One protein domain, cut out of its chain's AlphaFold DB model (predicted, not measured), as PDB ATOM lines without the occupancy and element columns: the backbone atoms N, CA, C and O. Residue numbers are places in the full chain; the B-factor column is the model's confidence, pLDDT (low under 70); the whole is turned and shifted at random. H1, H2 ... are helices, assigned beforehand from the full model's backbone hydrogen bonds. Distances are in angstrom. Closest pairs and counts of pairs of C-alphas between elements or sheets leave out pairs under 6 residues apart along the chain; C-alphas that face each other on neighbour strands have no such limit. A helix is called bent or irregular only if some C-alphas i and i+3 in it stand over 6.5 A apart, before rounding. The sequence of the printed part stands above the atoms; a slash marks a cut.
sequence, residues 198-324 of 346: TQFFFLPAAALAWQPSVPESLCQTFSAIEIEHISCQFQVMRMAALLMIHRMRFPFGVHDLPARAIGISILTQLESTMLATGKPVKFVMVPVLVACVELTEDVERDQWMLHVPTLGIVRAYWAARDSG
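AT A GLANCE: This is residues 198 to 324 of the 346 residues of an uncharacterized protein of Aspergillus tubingensis (strain CBS 134.48) (UniProt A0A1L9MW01). Two long helices, H3 and H4, lie side by side as a helical hairpin, and H5 packs slantwise on both to make the core of a flat slab. H1 packs on H3 on the side away from H5, H2 sits near the beginning of H3, and H7 packs on H5, with H6 near H5 and H7. Look for 127 residues with seven named helices, H1 to H7 in chain order, and no named strand; the class is all helix. The whole is compact, with a radius of gyration of the C-alphas of 15.9 A, and spans 52 by 41 by 20 A.

IN THESE COORDINATES: Find C-alpha 198 at (138.215, 176.068, 200.295); from there H1 runs through residues 198 to 209, 17.0 A from first to last C-alpha. H1 is irregular, but only just: C-alphas 201 and 204 are 6.9 A apart. H2 follows at residues 218 to 221, 5.2 A long. Look next at C-alpha 224 at (142.839, 215.863, 200.526), where H3 begins; it runs to residue 249 over 37.7 A and is the longest helix. H4 covers residues 256 to 277 over 31.6 A, H5 residues 285 to 294 over 14.7 A, and H6 residues 298 to 307 over 14.8 A. H7, residues 312 to 322, measures 15.6 A and ends at C-alpha 322 at (142.678, 188.455, 168.961).

HOW THE PARTS SIT: Start at H3, a hub with H5, each touching three helices. With residues 238 to 245 alone, H3 touches residues 203 to 208 of H1; the closest C-alphas, of Ala 207 and Arg 238, are 6.0 A apart, at a shallow tilt of 27 degrees, opposite ways. H2 is close to H3 but not clearly touching, with the C-alphas of Cys 219 and Ile 227 closest at 7.5 A. H3 and H4 form a helical hairpin: they touch at Val 236 and Ile 266, whose C-alphas are closest at 5.3 A, with a shallow tilt of 11 degrees, opposite ways. Residues 236 to 244 of H3 alone touch H5, with the C-alphas of Ala 240 and Pro 287 closest at 5.0 A, at a steep tilt of 48 degrees, the same way. H4 and H5 are also a helical hairpin, touching through residues 259 to 267 of H4 alone; the C-alphas of Gly 263 and Ala 291 are closest at 3.9 A. H5 touches H7, where the C-alphas of Val 293 and Val 314 are closest at 6.1 A, at a shallow tilt of 19 degrees, the same way. H6 is close to H5 but not clearly touching, with the C-alphas of Cys 292 and Arg 301 closest at 7.2 A; H6 and H7 are near each other. In the backbones of H3, H4 and H7 every O i to N i+4 pair is within hydrogen-bond range; H1 has 4 of 8, H5 and H6 have 5 of 6 each, and H2 is too short for such a pair.

THE WHOLE: The two C-alphas farthest apart are those of Gln 220 and Ser 323, at 52.3 A. The printed part has no cut and no long link. Its mean pLDDT is 75.2, and values under 70 include residues 198 to 216 and 305 to 317.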
ATOM      1  N   THR A 198     138.807 175.282 199.201       40.66
ATOM      2  CA  THR A 198     138.215 176.068 200.295       40.66
ATOM      3  C   THR A 198     138.944 177.385 200.571       40.66
ATOM      4  O   THR A 198     138.298 178.328 201.005       40.66
ATOM      5  N   GLN A 199     140.239 177.529 200.259       39.12
ATOM      6  CA  GLN A 199     140.947 178.816 200.365       39.12
ATOM      7  C   GLN A 199     140.517 179.814 199.280       39.12
ATOM      8  O   GLN A 199     140.455 181.005 199.565       39.12
ATOM      9  N   PHE A 200     140.159 179.362 198.069       37.75
ATOM     10  CA  PHE A 200     139.656 180.262 197.016       37.75
ATOM     11  C   PHE A 200     138.236 180.755 197.260       37.75
ATOM     12  O   PHE A 200     137.905 181.858 196.826       37.75
ATOM     13  N   PHE A 201     137.410 179.969 197.954       41.91
ATOM     14  CA  PHE A 201     136.032 180.343 198.272       41.91
ATOM     15  C   PHE A 201     135.963 181.637 199.097       41.91
ATOM     16  O   PHE A 201     135.109 182.489 198.860       41.91
ATOM     17  N   PHE A 202     136.925 181.836 200.003       41.38
ATOM     18  CA  PHE A 202     137.002 183.042 200.820       41.38
ATOM     19  C   PHE A 202     137.637 184.234 200.104       41.38
ATOM     20  O   PHE A 202     137.492 185.339 200.601       41.38
ATOM     21  N   LEU A 203     138.321 184.076 198.965       47.09
ATOM     22  CA  LEU A 203     139.057 185.188 198.340       47.09
ATOM     23  C   LEU A 203     138.155 186.304 197.792       47.09
ATOM     24  O   LEU A 203     138.477 187.461 198.050       47.09
ATOM     25  N   PRO A 204     137.029 186.036 197.094       50.62
ATOM     26  CA  PRO A 204     136.084 187.090 196.728       50.62
ATOM     27  C   PRO A 204     135.495 187.786 197.956       50.62
ATOM     28  O   PRO A 204     135.461 189.010 198.005       50.62
ATOM     29  N   ALA A 205     135.082 187.013 198.967       48.22
ATOM     30  CA  ALA A 205     134.517 187.547 200.203       48.22
ATOM     31  C   ALA A 205     135.544 188.370 200.995       48.22
ATOM     32  O   ALA A 205     135.221 189.452 201.464       48.22
ATOM     33  N   ALA A 206     136.793 187.915 201.081       48.34
ATOM     34  CA  ALA A 206     137.896 188.611 201.732       48.34
ATOM     35  C   ALA A 206     138.331 189.850 200.943       48.34
ATOM     36  O   ALA A 206     138.616 190.874 201.549       48.34
ATOM     37  N   ALA A 207     138.336 189.799 199.608       54.84
ATOM     38  CA  ALA A 207     138.588 190.968 198.772       54.84
ATOM     39  C   ALA A 207     137.475 192.013 198.934       54.84
ATOM     40  O   ALA A 207     137.773 193.194 199.070       54.84
ATOM     41  N   LEU A 208     136.205 191.597 198.973       60.91
ATOM     42  CA  LEU A 208     135.063 192.489 199.199       60.91
ATOM     43  C   LEU A 208     135.033 193.058 200.625       60.91
ATOM     44  O   LEU A 208     134.741 194.243 200.794       60.91
ATOM     45  N   ALA A 209     135.357 192.234 201.624       58.09
ATOM     46  CA  ALA A 209     135.418 192.606 203.037       58.09
ATOM     47  C   ALA A 209     136.675 193.406 203.394       58.09
ATOM     48  O   ALA A 209     136.700 194.072 204.430       58.09
ATOM     49  N   TRP A 210     137.718 193.364 202.560       59.66
ATOM     50  CA  TRP A 210     138.905 194.177 202.767       59.66
ATOM     51  C   TRP A 210     138.520 195.648 202.659       59.66
ATOM     52  O   TRP A 210     138.020 196.086 201.627       59.66
ATOM     53  N   GLN A 211     138.758 196.389 203.739       60.56
ATOM     54  CA  GLN A 211     138.730 197.843 203.820       60.56
ATOM     55  C   GLN A 211     139.957 198.283 204.627       60.56
ATOM     56  O   GLN A 211     140.342 197.584 205.571       60.56
ATOM     57  N   PRO A 212     140.609 199.403 204.279       60.34
ATOM     58  CA  PRO A 212     141.693 199.915 205.094       60.34
ATOM     59  C   PRO A 212     141.089 200.407 206.412       60.34
ATOM     60  O   PRO A 212     140.089 201.122 206.408       60.34
ATOM     61  N   SER A 213     141.681 200.041 207.548       56.44
ATOM     62  CA  SER A 213     141.313 200.654 208.824       56.44
ATOM     63  C   SER A 213     141.691 202.131 208.758       56.44
ATOM     64  O   SER A 213     142.882 202.444 208.735       56.44
ATOM     65  N   VAL A 214     140.698 203.015 208.669       59.94
ATOM     66  CA  VAL A 214     140.892 204.466 208.579       59.94
ATOM     67  C   VAL A 214     141.045 205.025 209.995       59.94
ATOM     68  O   VAL A 214     140.061 205.042 210.734       59.94
ATOM     69  N   PRO A 215     142.243 205.468 210.416       67.94
ATOM     70  CA  PRO A 215     142.402 206.133 211.702       67.94
ATOM     71  C   PRO A 215     141.724 207.508 211.651       67.94
ATOM     72  O   PRO A 215     141.780 208.180 210.623       67.94
ATOM     73  N   GLU A 216     141.157 207.977 212.763       69.62
ATOM     74  CA  GLU A 216     140.532 209.312 212.839       69.62
ATOM     75  C   GLU A 216     141.509 210.450 212.478       69.62
ATOM     76  O   GLU A 216     141.110 211.489 211.954       69.62
ATOM     77  N   SER A 217     142.813 210.233 212.675       72.50
ATOM     78  CA  SER A 217     143.875 211.180 212.328       72.50
ATOM     79  C   SER A 217     144.255 211.200 210.841       72.50
ATOM     80  O   SER A 217     145.105 212.007 210.457       72.50
ATOM     81  N   LEU A 218     143.651 210.366 209.978       73.50
ATOM     82  CA  LEU A 218     143.988 210.311 208.547       73.50
ATOM     83  C   LEU A 218     143.834 211.692 207.889       73.50
ATOM     84  O   LEU A 218     144.761 212.179 207.245       73.50
ATOM     85  N   CYS A 219     142.698 212.351 208.131       74.00
ATOM     86  CA  CYS A 219     142.388 213.681 207.597       74.00
ATOM     87  C   CYS A 219     143.240 214.803 208.207       74.00
ATOM     88  O   CYS A 219     143.323 215.886 207.640       74.00
ATOM     89  N   GLN A 220     143.862 214.552 209.362       77.69
ATOM     90  CA  GLN A 220     144.773 215.493 210.020       77.69
ATOM     91  C   GLN A 220     146.219 215.324 209.528       77.69
ATOM     92  O   GLN A 220     147.004 216.263 209.602       77.69
ATOM     93  N   THR A 221     146.568 214.133 209.027       76.12
ATOM     94  CA  THR A 221     147.941 213.762 208.645       76.12
ATOM     95  C   THR A 221     148.201 213.936 207.148       76.12
ATOM     96  O   THR A 221     149.303 214.311 206.752       76.12
ATOM     97  N   PHE A 222     147.195 213.677 206.309       81.00
ATOM     98  CA  PHE A 222     147.331 213.667 204.853       81.00
ATOM     99  C   PHE A 222     146.504 214.772 204.202       81.00
ATOM    100  O   PHE A 222     145.421 215.127 204.664       81.00
ATOM    101  N   SER A 223     147.002 215.305 203.087       85.88
ATOM    102  CA  SER A 223     146.238 216.254 202.276       85.88
ATOM    103  C   SER A 223     145.031 215.583 201.611       85.88
ATOM    104  O   SER A 223     145.042 214.381 201.349       85.88
ATOM    105  N   ALA A 224     144.014 216.370 201.245       85.19
ATOM    106  CA  ALA A 224     142.839 215.863 200.526       85.19
ATOM    107  C   ALA A 224     143.211 215.107 199.233       85.19
ATOM    108  O   ALA A 224     142.622 214.075 198.927       85.19
ATOM    109  N   ILE A 225     144.240 215.570 198.512       84.56
ATOM    110  CA  ILE A 225     144.757 214.900 197.308       84.56
ATOM    111  C   ILE A 225     145.353 213.528 197.645       84.56
ATOM    112  O   ILE A 225     145.135 212.561 196.921       84.56
ATOM    113  N   GLU A 226     146.120 213.435 198.731       82.69
ATOM    114  CA  GLU A 226     146.723 212.171 199.161       82.69
ATOM    115  C   GLU A 226     145.659 211.179 199.628       82.69
ATOM    116  O   GLU A 226     145.745 210.007 199.275       82.69
ATOM    117  N   ILE A 227     144.630 211.641 200.341       84.50
ATOM    118  CA  ILE A 227     143.491 210.813 200.757       84.50
ATOM    119  C   ILE A 227     142.753 210.263 199.536       84.50
ATOM    120  O   ILE A 227     142.473 209.065 199.477       84.50
ATOM    121  N   GLU A 228     142.512 211.105 198.530       84.38
ATOM    122  CA  GLU A 228     141.875 210.684 197.283       84.38
ATOM    123  C   GLU A 228     142.724 209.636 196.542       84.38
ATOM    124  O   GLU A 228     142.211 208.616 196.081       84.38
ATOM    125  N   HIS A 229     144.050 209.816 196.494       84.00
ATOM    126  CA  HIS A 229     144.963 208.837 195.890       84.00
ATOM    127  C   HIS A 229     145.005 207.514 196.664       84.00
ATOM    128  O   HIS A 229     145.022 206.458 196.034       84.00
ATOM    129  N   ILE A 230     145.003 207.546 198.001       83.12
ATOM    130  CA  ILE A 230     144.958 206.345 198.855       83.12
ATOM    131  C   ILE A 230     143.645 205.587 198.632       83.12
ATOM    132  O   ILE A 230     143.658 204.372 198.431       83.12
ATOM    133  N   SER A 231     142.519 206.306 198.632       83.31
ATOM    134  CA  SER A 231     141.191 205.738 198.393       83.31
ATOM    135  C   SER A 231     141.117 205.084 197.015       83.31
ATOM    136  O   SER A 231     140.743 203.916 196.895       83.31
ATOM    137  N   CYS A 232     141.580 205.796 195.983       86.94
ATOM    138  CA  CYS A 232     141.657 205.273 194.628       86.94
ATOM    139  C   CYS A 232     142.517 204.007 194.556       86.94
ATOM    140  O   CYS A 232     142.023 202.980 194.095       86.94
ATOM    141  N   GLN A 233     143.757 204.035 195.072       83.62
ATOM    142  CA  GLN A 233     144.651 202.867 195.103       83.62
ATOM    143  C   GLN A 233     143.977 201.647 195.723       83.62
ATOM    144  O   GLN A 233     144.024 200.555 195.160       83.62
ATOM    145  N   PHE A 234     143.345 201.832 196.876       82.00
ATOM    146  CA  PHE A 234     142.665 200.756 197.574       82.00
ATOM    147  C   PHE A 234     141.541 200.146 196.717       82.00
ATOM    148  O   PHE A 234     141.507 198.928 196.521       82.00
ATOM    149  N   GLN A 235     140.667 200.978 196.147       83.81
ATOM    150  CA  GLN A 235     139.543 200.506 195.335       83.81
ATOM    151  C   GLN A 235     140.012 199.775 194.074       83.81
ATOM    152  O   GLN A 235     139.566 198.655 193.811       83.81
ATOM    153  N   VAL A 236     140.969 200.342 193.333       86.69
ATOM    154  CA  VAL A 236     141.450 199.726 192.088       86.69
ATOM    155  C   VAL A 236     142.217 198.430 192.346       86.69
ATOM    156  O   VAL A 236     142.117 197.495 191.556       86.69
ATOM    157  N   MET A 237     142.938 198.322 193.466       80.31
ATOM    158  CA  MET A 237     143.599 197.078 193.876       80.31
ATOM    159  C   MET A 237     142.583 196.000 194.248       80.31
ATOM    160  O   MET A 237     142.734 194.845 193.844       80.31
ATOM    161  N   ARG A 238     141.517 196.374 194.964       77.50
ATOM    162  CA  ARG A 238     140.412 195.468 195.292       77.50
ATOM    163  C   ARG A 238     139.735 194.938 194.030       77.50
ATOM    164  O   ARG A 238     139.527 193.735 193.893       77.50
ATOM    165  N   MET A 239     139.444 195.819 193.078       82.56
ATOM    166  CA  MET A 239     138.845 195.447 191.796       82.56
ATOM    167  C   MET A 239     139.778 194.591 190.940       82.56
ATOM    168  O   MET A 239     139.330 193.620 190.339       82.56
ATOM    169  N   ALA A 240     141.079 194.891 190.928       79.88
ATOM    170  CA  ALA A 240     142.070 194.075 190.234       79.88
ATOM    171  C   ALA A 240     142.123 192.651 190.804       79.88
ATOM    172  O   ALA A 240     142.144 191.688 190.042       79.88
ATOM    173  N   ALA A 241     142.075 192.505 192.133       73.88
ATOM    174  CA  ALA A 241     142.003 191.197 192.778       73.88
ATOM    175  C   ALA A 241     140.731 190.436 192.370       73.88
ATOM    176  O   ALA A 241     140.818 189.270 191.985       73.88
ATOM    177  N   LEU A 242     139.567 191.095 192.379       75.31
ATOM    178  CA  LEU A 242     138.304 190.494 191.934       75.31
ATOM    179  C   LEU A 242     138.355 190.060 190.466       75.31
ATOM    180  O   LEU A 242     137.921 188.957 190.144       75.31
ATOM    181  N   LEU A 243     138.933 190.882 189.591       78.50
ATOM    182  CA  LEU A 243     139.104 190.566 188.176       78.50
ATOM    183  C   LEU A 243     140.039 189.368 187.968       78.50
ATOM    184  O   LEU A 243     139.721 188.451 187.213       78.50
ATOM    185  N   MET A 244     141.159 189.321 188.688       76.00
ATOM    186  CA  MET A 244     142.064 188.172 188.657       76.00
ATOM    187  C   MET A 244     141.369 186.898 189.151       76.00
ATOM    188  O   MET A 244     141.493 185.855 188.513       76.00
ATOM    189  N   ILE A 245     140.598 186.968 190.243       69.56
ATOM    190  CA  ILE A 245     139.821 185.827 190.754       69.56
ATOM    191  C   ILE A 245     138.767 185.382 189.738       69.56
ATOM    192  O   ILE A 245     138.642 184.186 189.466       69.56
ATOM    193  N   HIS A 246     138.065 186.332 189.123       73.69
ATOM    194  CA  HIS A 246     137.119 186.056 188.053       73.69
ATOM    195  C   HIS A 246     137.799 185.311 186.897       73.69
ATOM    196  O   HIS A 246     137.295 184.280 186.463       73.69
ATOM    197  N   ARG A 247     138.980 185.754 186.448       72.88
ATOM    198  CA  ARG A 247     139.742 185.116 185.357       72.88
ATOM    199  C   ARG A 247     140.389 183.783 185.721       72.88
ATOM    200  O   ARG A 247     140.628 182.957 184.842       72.88
ATOM    201  N   MET A 248     140.622 183.527 187.006       68.69
ATOM    202  CA  MET A 248     140.985 182.191 187.481       68.69
ATOM    203  C   MET A 248     139.802 181.218 187.418       68.69
ATOM    204  O   MET A 248     140.020 180.032 187.193       68.69
ATOM    205  N   ARG A 249     138.564 181.702 187.590       65.75
ATOM    206  CA  ARG A 249     137.342 180.881 187.537       65.75
ATOM    207  C   ARG A 249     136.795 180.712 186.118       65.75
ATOM    208  O   ARG A 249     136.333 179.627 185.770       65.75
ATOM    209  N   PHE A 250     136.860 181.769 185.315       69.31
ATOM    210  CA  PHE A 250     136.304 181.839 183.970       69.31
ATOM    211  C   PHE A 250     137.398 182.237 182.967       69.31
ATOM    212  O   PHE A 250     137.898 183.367 183.018       69.31
ATOM    213  N   PRO A 251     137.803 181.325 182.063       69.94
ATOM    214  CA  PRO A 251     138.799 181.637 181.046       69.94
ATOM    215  C   PRO A 251     138.272 182.688 180.057       69.94
ATOM    216  O   PRO A 251     137.072 182.921 179.953       69.94
ATOM    217  N   PHE A 252     139.176 183.308 179.299       73.75
ATOM    218  CA  PHE A 252     138.802 184.244 178.234       73.75
ATOM    219  C   PHE A 252     137.901 183.581 177.184       73.75
ATOM    220  O   PHE A 252     138.123 182.425 176.812       73.75
ATOM    221  N   GLY A 253     136.901 184.321 176.705       74.38
ATOM    222  CA  GLY A 253     135.814 183.805 175.871       74.38
ATOM    223  C   GLY A 253     134.607 183.320 176.680       74.38
ATOM    224  O   GLY A 253     133.592 182.954 176.096       74.38
ATOM    225  N   VAL A 254     134.699 183.301 178.015       73.25
ATOM    226  CA  VAL A 254     133.645 182.838 178.926       73.25
ATOM    227  C   VAL A 254     133.435 183.884 180.023       73.25
ATOM    228  O   VAL A 254     134.375 184.258 180.720       73.25
ATOM    229  N   HIS A 255     132.194 184.357 180.187       77.19
ATOM    230  CA  HIS A 255     131.839 185.440 181.120       77.19
ATOM    231  C   HIS A 255     132.710 186.707 180.961       77.19
ATOM    232  O   HIS A 255     133.099 187.348 181.935       77.19
ATOM    233  N   ASP A 256     133.004 187.109 179.723       84.00
ATOM    234  CA  ASP A 256     133.864 188.272 179.463       84.00
ATOM    235  C   ASP A 256     133.210 189.614 179.830       84.00
ATOM    236  O   ASP A 256     133.916 190.557 180.177       84.00
ATOM    237  N   LEU A 257     131.876 189.708 179.801       87.81
ATOM    238  CA  LEU A 257     131.157 190.954 180.090       87.81
ATOM    239  C   LEU A 257     131.414 191.474 181.523       87.81
ATOM    240  O   LEU A 257     131.843 192.625 181.649       87.81
ATOM    241  N   PRO A 258     131.247 190.671 182.599       86.50
ATOM    242  CA  PRO A 258     131.633 191.085 183.950       86.50
ATOM    243  C   PRO A 258     133.114 191.459 184.082       86.50
ATOM    244  O   PRO A 258     133.442 192.466 184.706       86.50
ATOM    245  N   ALA A 259     134.013 190.677 183.478       84.50
ATOM    246  CA  ALA A 259     135.447 190.945 183.530       84.50
ATOM    247  C   ALA A 259     135.796 192.294 182.879       84.50
ATOM    248  O   ALA A 259     136.508 193.108 183.472       84.50
ATOM    249  N   ARG A 260     135.214 192.571 181.706       89.75
ATOM    250  CA  ARG A 260     135.349 193.850 181.004       89.75
ATOM    251  C   ARG A 260     134.786 195.005 181.824       89.75
ATOM    252  O   ARG A 260     135.444 196.034 181.932       89.75
ATOM    253  N   ALA A 261     133.619 194.838 182.444       90.56
ATOM    254  CA  ALA A 261     133.019 195.874 183.284       90.56
ATOM    255  C   ALA A 261     133.919 196.250 184.476       90.56
ATOM    256  O   ALA A 261     134.096 197.437 184.762       90.56
ATOM    257  N   ILE A 262     134.544 195.263 185.132       88.56
ATOM    258  CA  ILE A 262     135.513 195.515 186.212       88.56
ATOM    259  C   ILE A 262     136.761 196.219 185.662       88.56
ATOM    260  O   ILE A 262     137.217 197.194 186.260       88.56
ATOM    261  N   GLY A 263     137.289 195.765 184.519       90.94
ATOM    262  CA  GLY A 263     138.435 196.388 183.850       90.94
ATOM    263  C   GLY A 263     138.194 197.863 183.518       90.94
ATOM    264  O   GLY A 263     138.978 198.718 183.922       90.94
ATOM    265  N   ILE A 264     137.071 198.185 182.872       92.06
ATOM    266  CA  ILE A 264     136.683 199.571 182.567       92.06
ATOM    267  C   ILE A 264     136.563 200.385 183.849       92.06
ATOM    268  O   ILE A 264     137.136 201.464 183.942       92.06
ATOM    269  N   SER A 265     135.890 199.848 184.865       93.94
ATOM    270  CA  SER A 265     135.689 200.562 186.125       93.94
ATOM    271  C   SER A 265     137.024 200.916 186.811       93.94
ATOM    272  O   SER A 265     137.151 202.013 187.353       93.94
ATOM    273  N   ILE A 266     138.044 200.043 186.745       91.38
ATOM    274  CA  ILE A 266     139.405 200.343 187.239       91.38
ATOM    275  C   ILE A 266     139.988 201.547 186.493       91.38
ATOM    276  O   ILE A 266     140.476 202.493 187.111       91.38
ATOM    277  N   LEU A 267     139.943 201.509 185.162       92.00
ATOM    278  CA  LEU A 267     140.528 202.533 184.299       92.00
ATOM    279  C   LEU A 267     139.817 203.883 184.464       92.00
ATOM    280  O   LEU A 267     140.476 204.905 184.656       92.00
ATOM    281  N   THR A 268     138.485 203.880 184.503       92.62
ATOM    282  CA  THR A 268     137.669 205.077 184.741       92.62
ATOM    283  C   THR A 268     137.944 205.689 186.109       92.62
ATOM    284  O   THR A 268     138.016 206.913 186.225       92.62
ATOM    285  N   GLN A 269     138.139 204.879 187.154       92.62
ATOM    286  CA  GLN A 269     138.462 205.399 188.483       92.62
ATOM    287  C   GLN A 269     139.840 206.076 188.517       92.62
ATOM    288  O   GLN A 269     139.994 207.140 189.126       92.62
ATOM    289  N   LEU A 270     140.831 205.505 187.828       90.19
ATOM    290  CA  LEU A 270     142.161 206.101 187.690       90.19
ATOM    291  C   LEU A 270     142.116 207.425 186.921       90.19
ATOM    292  O   LEU A 270     142.704 208.408 187.378       90.19
ATOM    293  N   GLU A 271     141.398 207.473 185.796       90.81
ATOM    294  CA  GLU A 271     141.206 208.701 185.014       90.81
ATOM    295  C   GLU A 271     140.467 209.771 185.818       90.81
ATOM    296  O   GLU A 271     140.932 210.905 185.896       90.81
ATOM    297  N   SER A 272     139.372 209.409 186.489       91.56
ATOM    298  CA  SER A 272     138.587 210.341 187.308       91.56
ATOM    299  C   SER A 272     139.428 210.939 188.436       91.56
ATOM    300  O   SER A 272     139.407 212.148 188.659       91.56
ATOM    301  N   THR A 273     140.242 210.114 189.101       89.75
ATOM    302  CA  THR A 273     141.151 210.574 190.163       89.75
ATOM    303  C   THR A 273     142.237 211.494 189.607       89.75
ATOM    304  O   THR A 273     142.576 212.509 190.218       89.75
ATOM    305  N   MET A 274     142.781 211.173 188.432       87.12
ATOM    306  CA  MET A 274     143.764 212.020 187.759       87.12
ATOM    307  C   MET A 274     143.164 213.374 187.367       87.12
ATOM    308  O   MET A 274     143.807 214.395 187.594       87.12
ATOM    309  N   LEU A 275     141.939 213.396 186.834       89.25
ATOM    310  CA  LEU A 275     141.221 214.623 186.481       89.25
ATOM    311  C   LEU A 275     140.916 215.475 187.719       89.25
ATOM    312  O   LEU A 275     141.133 216.683 187.691       89.25
ATOM    313  N   ALA A 276     140.483 214.853 188.818       89.12
ATOM    314  CA  ALA A 276     140.156 215.552 190.059       89.12
ATOM    315  C   ALA A 276     141.393 216.129 190.772       89.12
ATOM    316  O   ALA A 276     141.330 217.204 191.363       89.12
ATOM    317  N   THR A 277     142.528 215.426 190.727       89.88
ATOM    318  CA  THR A 277     143.735 215.796 191.492       89.88
ATOM    319  C   THR A 277     144.843 216.441 190.659       89.88
ATOM    320  O   THR A 277     145.836 216.921 191.211       89.88
ATOM    321  N   GLY A 278     144.719 216.416 189.330       84.56
ATOM    322  CA  GLY A 278     145.743 216.863 188.385       84.56
ATOM    323  C   GLY A 278     147.016 216.009 188.379       84.56
ATOM    324  O   GLY A 278     148.024 216.416 187.797       84.56
ATOM    325  N   LYS A 279     147.024 214.850 189.055       81.56
ATOM    326  CA  LYS A 279     148.204 213.985 189.200       81.56
ATOM    327  C   LYS A 279     147.846 212.518 188.960       81.56
ATOM    328  O   LYS A 279     146.834 212.057 189.482       81.56
ATOM    329  N   PRO A 280     148.690 211.750 188.246       83.00
ATOM    330  CA  PRO A 280     148.464 210.321 188.079       83.00
ATOM    331  C   PRO A 280     148.613 209.594 189.418       83.00
ATOM    332  O   PRO A 280     149.520 209.891 190.207       83.00
ATOM    333  N   VAL A 281     147.748 208.610 189.648       82.56
ATOM    334  CA  VAL A 281     147.805 207.749 190.834       82.56
ATOM    335  C   VAL A 281     149.025 206.833 190.729       82.56
ATOM    336  O   VAL A 281     149.264 206.193 189.704       82.56
ATOM    337  N   LYS A 282     149.840 206.778 191.783       79.75
ATOM    338  CA  LYS A 282     151.066 205.958 191.818       79.75
ATOM    339  C   LYS A 282     150.762 204.525 192.251       79.75
ATOM    340  O   LYS A 282     149.728 204.276 192.849       79.75
ATOM    341  N   PHE A 283     151.676 203.589 191.982       73.06
ATOM    342  CA  PHE A 283     151.608 202.185 192.440       73.06
ATOM    343  C   PHE A 283     150.427 201.336 191.948       73.06
ATOM    344  O   PHE A 283     150.181 200.255 192.468       73.06
ATOM    345  N   VAL A 284     149.760 201.757 190.879       77.94
ATOM    346  CA  VAL A 284     148.592 201.063 190.302       77.94
ATOM    347  C   VAL A 284     148.938 200.217 189.073       77.94
ATOM    348  O   VAL A 284     148.072 199.896 188.268       77.94
ATOM    349  N   MET A 285     150.207 199.826 188.907       77.44
ATOM    350  CA  MET A 285     150.663 199.107 187.708       77.44
ATOM    351  C   MET A 285     149.940 197.771 187.510       77.44
ATOM    352  O   MET A 285     149.568 197.448 186.389       77.44
ATOM    353  N   VAL A 286     149.730 197.005 188.586       75.38
ATOM    354  CA  VAL A 286     148.996 195.732 188.522       75.38
ATOM    355  C   VAL A 286     147.532 195.962 188.116       75.38
ATOM    356  O   VAL A 286     147.126 195.365 187.121       75.38
ATOM    357  N   PRO A 287     146.762 196.852 188.779       82.56
ATOM    358  CA  PRO A 287     145.416 197.210 188.336       82.56
ATOM    359  C   PRO A 287     145.337 197.632 186.872       82.56
ATOM    360  O   PRO A 287     144.501 197.112 186.143       82.56
ATOM    361  N   VAL A 288     146.246 198.505 186.424       83.38
ATOM    362  CA  VAL A 288     146.293 198.951 185.025       83.38
ATOM    363  C   VAL A 288     146.556 197.778 184.084       83.38
ATOM    364  O   VAL A 288     145.845 197.618 183.103       83.38
ATOM    365  N   LEU A 289     147.539 196.924 184.384       77.62
ATOM    366  CA  LEU A 289     147.870 195.767 183.551       77.62
ATOM    367  C   LEU A 289     146.680 194.820 183.390       77.62
ATOM    368  O   LEU A 289     146.340 194.454 182.267       77.62
ATOM    369  N   VAL A 290     146.064 194.423 184.505       81.38
ATOM    370  CA  VAL A 290     144.957 193.460 184.501       81.38
ATOM    371  C   VAL A 290     143.733 194.065 183.811       81.38
ATOM    372  O   VAL A 290     143.114 193.394 182.996       81.38
ATOM    373  N   ALA A 291     143.426 195.339 184.059       87.88
ATOM    374  CA  ALA A 291     142.314 196.020 183.407       87.88
ATOM    375  C   ALA A 291     142.531 196.204 181.896       87.88
ATOM    376  O   ALA A 291     141.629 195.936 181.108       87.88
ATOM    377  N   CYS A 292     143.736 196.600 181.472       85.31
ATOM    378  CA  CYS A 292     144.053 196.783 180.057       85.31
ATOM    379  C   CYS A 292     143.945 195.477 179.258       85.31
ATOM    380  O   CYS A 292     143.560 195.510 178.091       85.31
ATOM    381  N   VAL A 293     144.242 194.321 179.862       84.56
ATOM    382  CA  VAL A 293     144.058 193.017 179.199       84.56
ATOM    383  C   VAL A 293     142.593 192.781 178.815       84.56
ATOM    384  O   VAL A 293     142.336 192.141 177.799       84.56
ATOM    385  N   GLU A 294     141.635 193.345 179.550       88.75
ATOM    386  CA  GLU A 294     140.202 193.187 179.281       88.75
ATOM    387  C   GLU A 294     139.666 194.100 178.170       88.75
ATOM    388  O   GLU A 294     138.573 193.862 177.659       88.75
ATOM    389  N   LEU A 295     140.433 195.110 177.742       88.19
ATOM    390  CA  LEU A 295     140.015 196.038 176.689       88.19
ATOM    391  C   LEU A 295     139.916 195.335 175.343       88.19
ATOM    392  O   LEU A 295     140.887 194.737 174.874       88.19
ATOM    393  N   THR A 296     138.760 195.428 174.701       83.88
ATOM    394  CA  THR A 296     138.467 194.741 173.437       83.88
ATOM    395  C   THR A 296     138.626 195.649 172.228       83.88
ATOM    396  O   THR A 296     139.067 195.157 171.193       83.88
ATOM    397  N   GLU A 297     138.329 196.941 172.369       85.25
ATOM    398  CA  GLU A 297     138.283 197.908 171.270       85.25
ATOM    399  C   GLU A 297     139.628 198.610 171.064       85.25
ATOM    400  O   GLU A 297     140.264 199.048 172.022       85.25
ATOM    401  N   ASP A 298     140.049 198.772 169.808       82.31
ATOM    402  CA  ASP A 298     141.352 199.371 169.488       82.31
ATOM    403  C   ASP A 298     141.465 200.835 169.935       82.31
ATOM    404  O   ASP A 298     142.529 201.258 170.382       82.31
ATOM    405  N   VAL A 299     140.355 201.582 169.931       85.00
ATOM    406  CA  VAL A 299     140.312 202.972 170.415       85.00
ATOM    407  C   VAL A 299     140.680 203.052 171.902       85.00
ATOM    408  O   VAL A 299     141.530 203.856 172.291       85.00
ATOM    409  N   GLU A 300     140.095 202.182 172.732       83.00
ATOM    410  CA  GLU A 300     140.375 202.113 174.175       83.00
ATOM    411  C   GLU A 300     141.834 201.704 174.431       83.00
ATOM    412  O   GLU A 300     142.514 202.252 175.305       83.00
ATOM    413  N   ARG A 301     142.336 200.744 173.647       84.25
ATOM    414  CA  ARG A 301     143.717 200.261 173.740       84.25
ATOM    415  C   ARG A 301     144.711 201.373 173.418       84.25
ATOM    416  O   ARG A 301     145.656 201.579 174.179       84.25
ATOM    417  N   ASP A 302     144.492 202.107 172.333       81.12
ATOM    418  CA  ASP A 302     145.378 203.188 171.903       81.12
ATOM    419  C   ASP A 302     145.390 204.357 172.894       81.12
ATOM    420  O   ASP A 302     146.465 204.878 173.213       81.12
ATOM    421  N   GLN A 303     144.234 204.701 173.471       82.12
ATOM    422  CA  GLN A 303     144.132 205.705 174.534       82.12
ATOM    423  C   GLN A 303     145.037 205.356 175.726       82.12
ATOM    424  O   GLN A 303     145.827 206.189 176.180       82.12
ATOM    425  N   TRP A 304     144.993 204.116 176.214       75.88
ATOM    426  CA  TRP A 304     145.791 203.697 177.373       75.88
ATOM    427  C   TRP A 304     147.264 203.422 177.050       75.88
ATOM    428  O   TRP A 304     148.133 203.594 177.910       75.88
ATOM    429  N   MET A 305     147.585 203.090 175.797       69.56
ATOM    430  CA  MET A 305     148.969 202.927 175.338       69.56
ATOM    431  C   MET A 305     149.786 204.224 175.425       69.56
ATOM    432  O   MET A 305     150.997 204.158 175.647       69.56
ATOM    433  N   LEU A 306     149.146 205.392 175.287       66.31
ATOM    434  CA  LEU A 306     149.799 206.698 175.449       66.31
ATOM    435  C   LEU A 306     150.196 206.979 176.905       66.31
ATOM    436  O   LEU A 306     151.201 207.644 177.159       66.31
ATOM    437  N   HIS A 307     149.435 206.442 177.859       64.75
ATOM    438  CA  HIS A 307     149.615 206.703 179.285       64.75
ATOM    439  C   HIS A 307     150.647 205.769 179.935       64.75
ATOM    440  O   HIS A 307     151.248 206.132 180.949       64.75
ATOM    441  N   VAL A 308     150.899 204.580 179.361       62.16
ATOM    442  CA  VAL A 308     151.809 203.578 179.948       62.16
ATOM    443  C   VAL A 308     152.674 202.880 178.874       62.16
ATOM    444  O   VAL A 308     152.377 201.771 178.429       62.16
ATOM    445  N   PRO A 309     153.813 203.476 178.469       49.44
ATOM    446  CA  PRO A 309     154.664 202.945 177.393       49.44
ATOM    447  C   PRO A 309     155.373 201.613 177.719       49.44
ATOM    448  O   PRO A 309     155.933 200.970 176.832       49.44
ATOM    449  N   THR A 310     155.347 201.156 178.974       52.47
ATOM    450  CA  THR A 310     155.923 199.874 179.423       52.47
ATOM    451  C   THR A 310     155.014 198.656 179.200       52.47
ATOM    452  O   THR A 310     155.427 197.533 179.494       52.47
ATOM    453  N   LEU A 311     153.818 198.823 178.623       57.88
ATOM    454  CA  LEU A 311     152.838 197.750 178.379       57.88
ATOM    455  C   LEU A 311     153.137 196.858 177.154       57.88
ATOM    456  O   LEU A 311     152.225 196.312 176.533       57.88
ATOM    457  N   GLY A 312     154.411 196.632 176.810       57.62
ATOM    458  CA  GLY A 312     154.780 195.705 175.726       57.62
ATOM    459  C   GLY A 312     154.216 194.286 175.922       57.62
ATOM    460  O   GLY A 312     153.903 193.600 174.952       57.62
ATOM    461  N   ILE A 313     154.014 193.879 177.180       58.94
ATOM    462  CA  ILE A 313     153.378 192.608 177.552       58.94
ATOM    463  C   ILE A 313     151.881 192.610 177.210       58.94
ATOM    464  O   ILE A 313     151.386 191.614 176.693       58.94
ATOM    465  N   VAL A 314     151.164 193.715 177.434       65.88
ATOM    466  CA  VAL A 314     149.720 193.796 177.152       65.88
ATOM    467  C   VAL A 314     149.454 193.716 175.652       65.88
ATOM    468  O   VAL A 314     148.564 192.985 175.237       65.88
ATOM    469  N   ARG A 315     150.288 194.357 174.822       67.94
ATOM    470  CA  ARG A 315     150.194 194.216 173.357       67.94
ATOM    471  C   ARG A 315     150.341 192.769 172.897       67.94
ATOM    472  O   ARG A 315     149.599 192.326 172.027       67.94
ATOM    473  N   ALA A 316     151.284 192.031 173.484       65.75
ATOM    474  CA  ALA A 316     151.448 190.611 173.191       65.75
ATOM    475  C   ALA A 316     150.218 189.793 173.625       65.75
ATOM    476  O   ALA A 316     149.823 188.869 172.919       65.75
ATOM    477  N   TYR A 317     149.590 190.163 174.747       68.25
ATOM    478  CA  TYR A 317     148.336 189.563 175.206       68.25
ATOM    479  C   TYR A 317     147.165 189.845 174.260       68.25
ATOM    480  O   TYR A 317     146.470 188.902 173.898       68.25
ATOM    481  N   TRP A 318     146.969 191.090 173.813       77.62
ATOM    482  CA  TRP A 318     145.929 191.419 172.832       77.62
ATOM    483  C   TRP A 318     146.139 190.662 171.524       77.62
ATOM    484  O   TRP A 318     145.223 189.998 171.063       77.62
ATOM    485  N   ALA A 319     147.362 190.648 170.986       72.88
ATOM    486  CA  ALA A 319     147.668 189.910 169.761       72.88
ATOM    487  C   ALA A 319     147.393 188.399 169.894       72.88
ATOM    488  O   ALA A 319     146.866 187.776 168.973       72.88
ATOM    489  N   ALA A 320     147.723 187.795 171.041       64.88
ATOM    490  CA  ALA A 320     147.416 186.393 171.315       64.88
ATOM    491  C   ALA A 320     145.903 186.151 171.469       64.88
ATOM    492  O   ALA A 320     145.375 185.196 170.906       64.88
ATOM    493  N   ARG A 321     145.180 187.031 172.169       71.94
ATOM    494  CA  ARG A 321     143.723 186.922 172.319       71.94
ATOM    495  C   ARG A 321     143.002 187.064 170.980       71.94
ATOM    496  O   ARG A 321     142.173 186.227 170.645       71.94
ATOM    497  N   ASP A 322     143.340 188.099 170.218       76.88
ATOM    498  CA  ASP A 322     142.678 188.455 168.961       76.88
ATOM    499  C   ASP A 322     142.987 187.439 167.848       76.88
ATOM    500  O   ASP A 322     142.207 187.274 166.915       76.88
ATOM    501  N   SER A 323     144.086 186.684 167.974       72.06
ATOM    502  CA  SER A 323     144.379 185.517 167.125       72.06
ATOM    503  C   SER A 323     143.647 184.236 167.552       72.06
ATOM    504  O   SER A 323     143.896 183.171 166.989       72.06
ATOM    505  N   GLY A 324     142.735 184.318 168.529       62.94
ATOM    506  CA  GLY A 324     141.918 183.194 168.986       62.94
ATOM    507  C   GLY A 324     142.661 182.214 169.896       62.94
ATOM    508  O   GLY A 324     142.200 181.089 170.096       62.94
TER     509      GLY A 324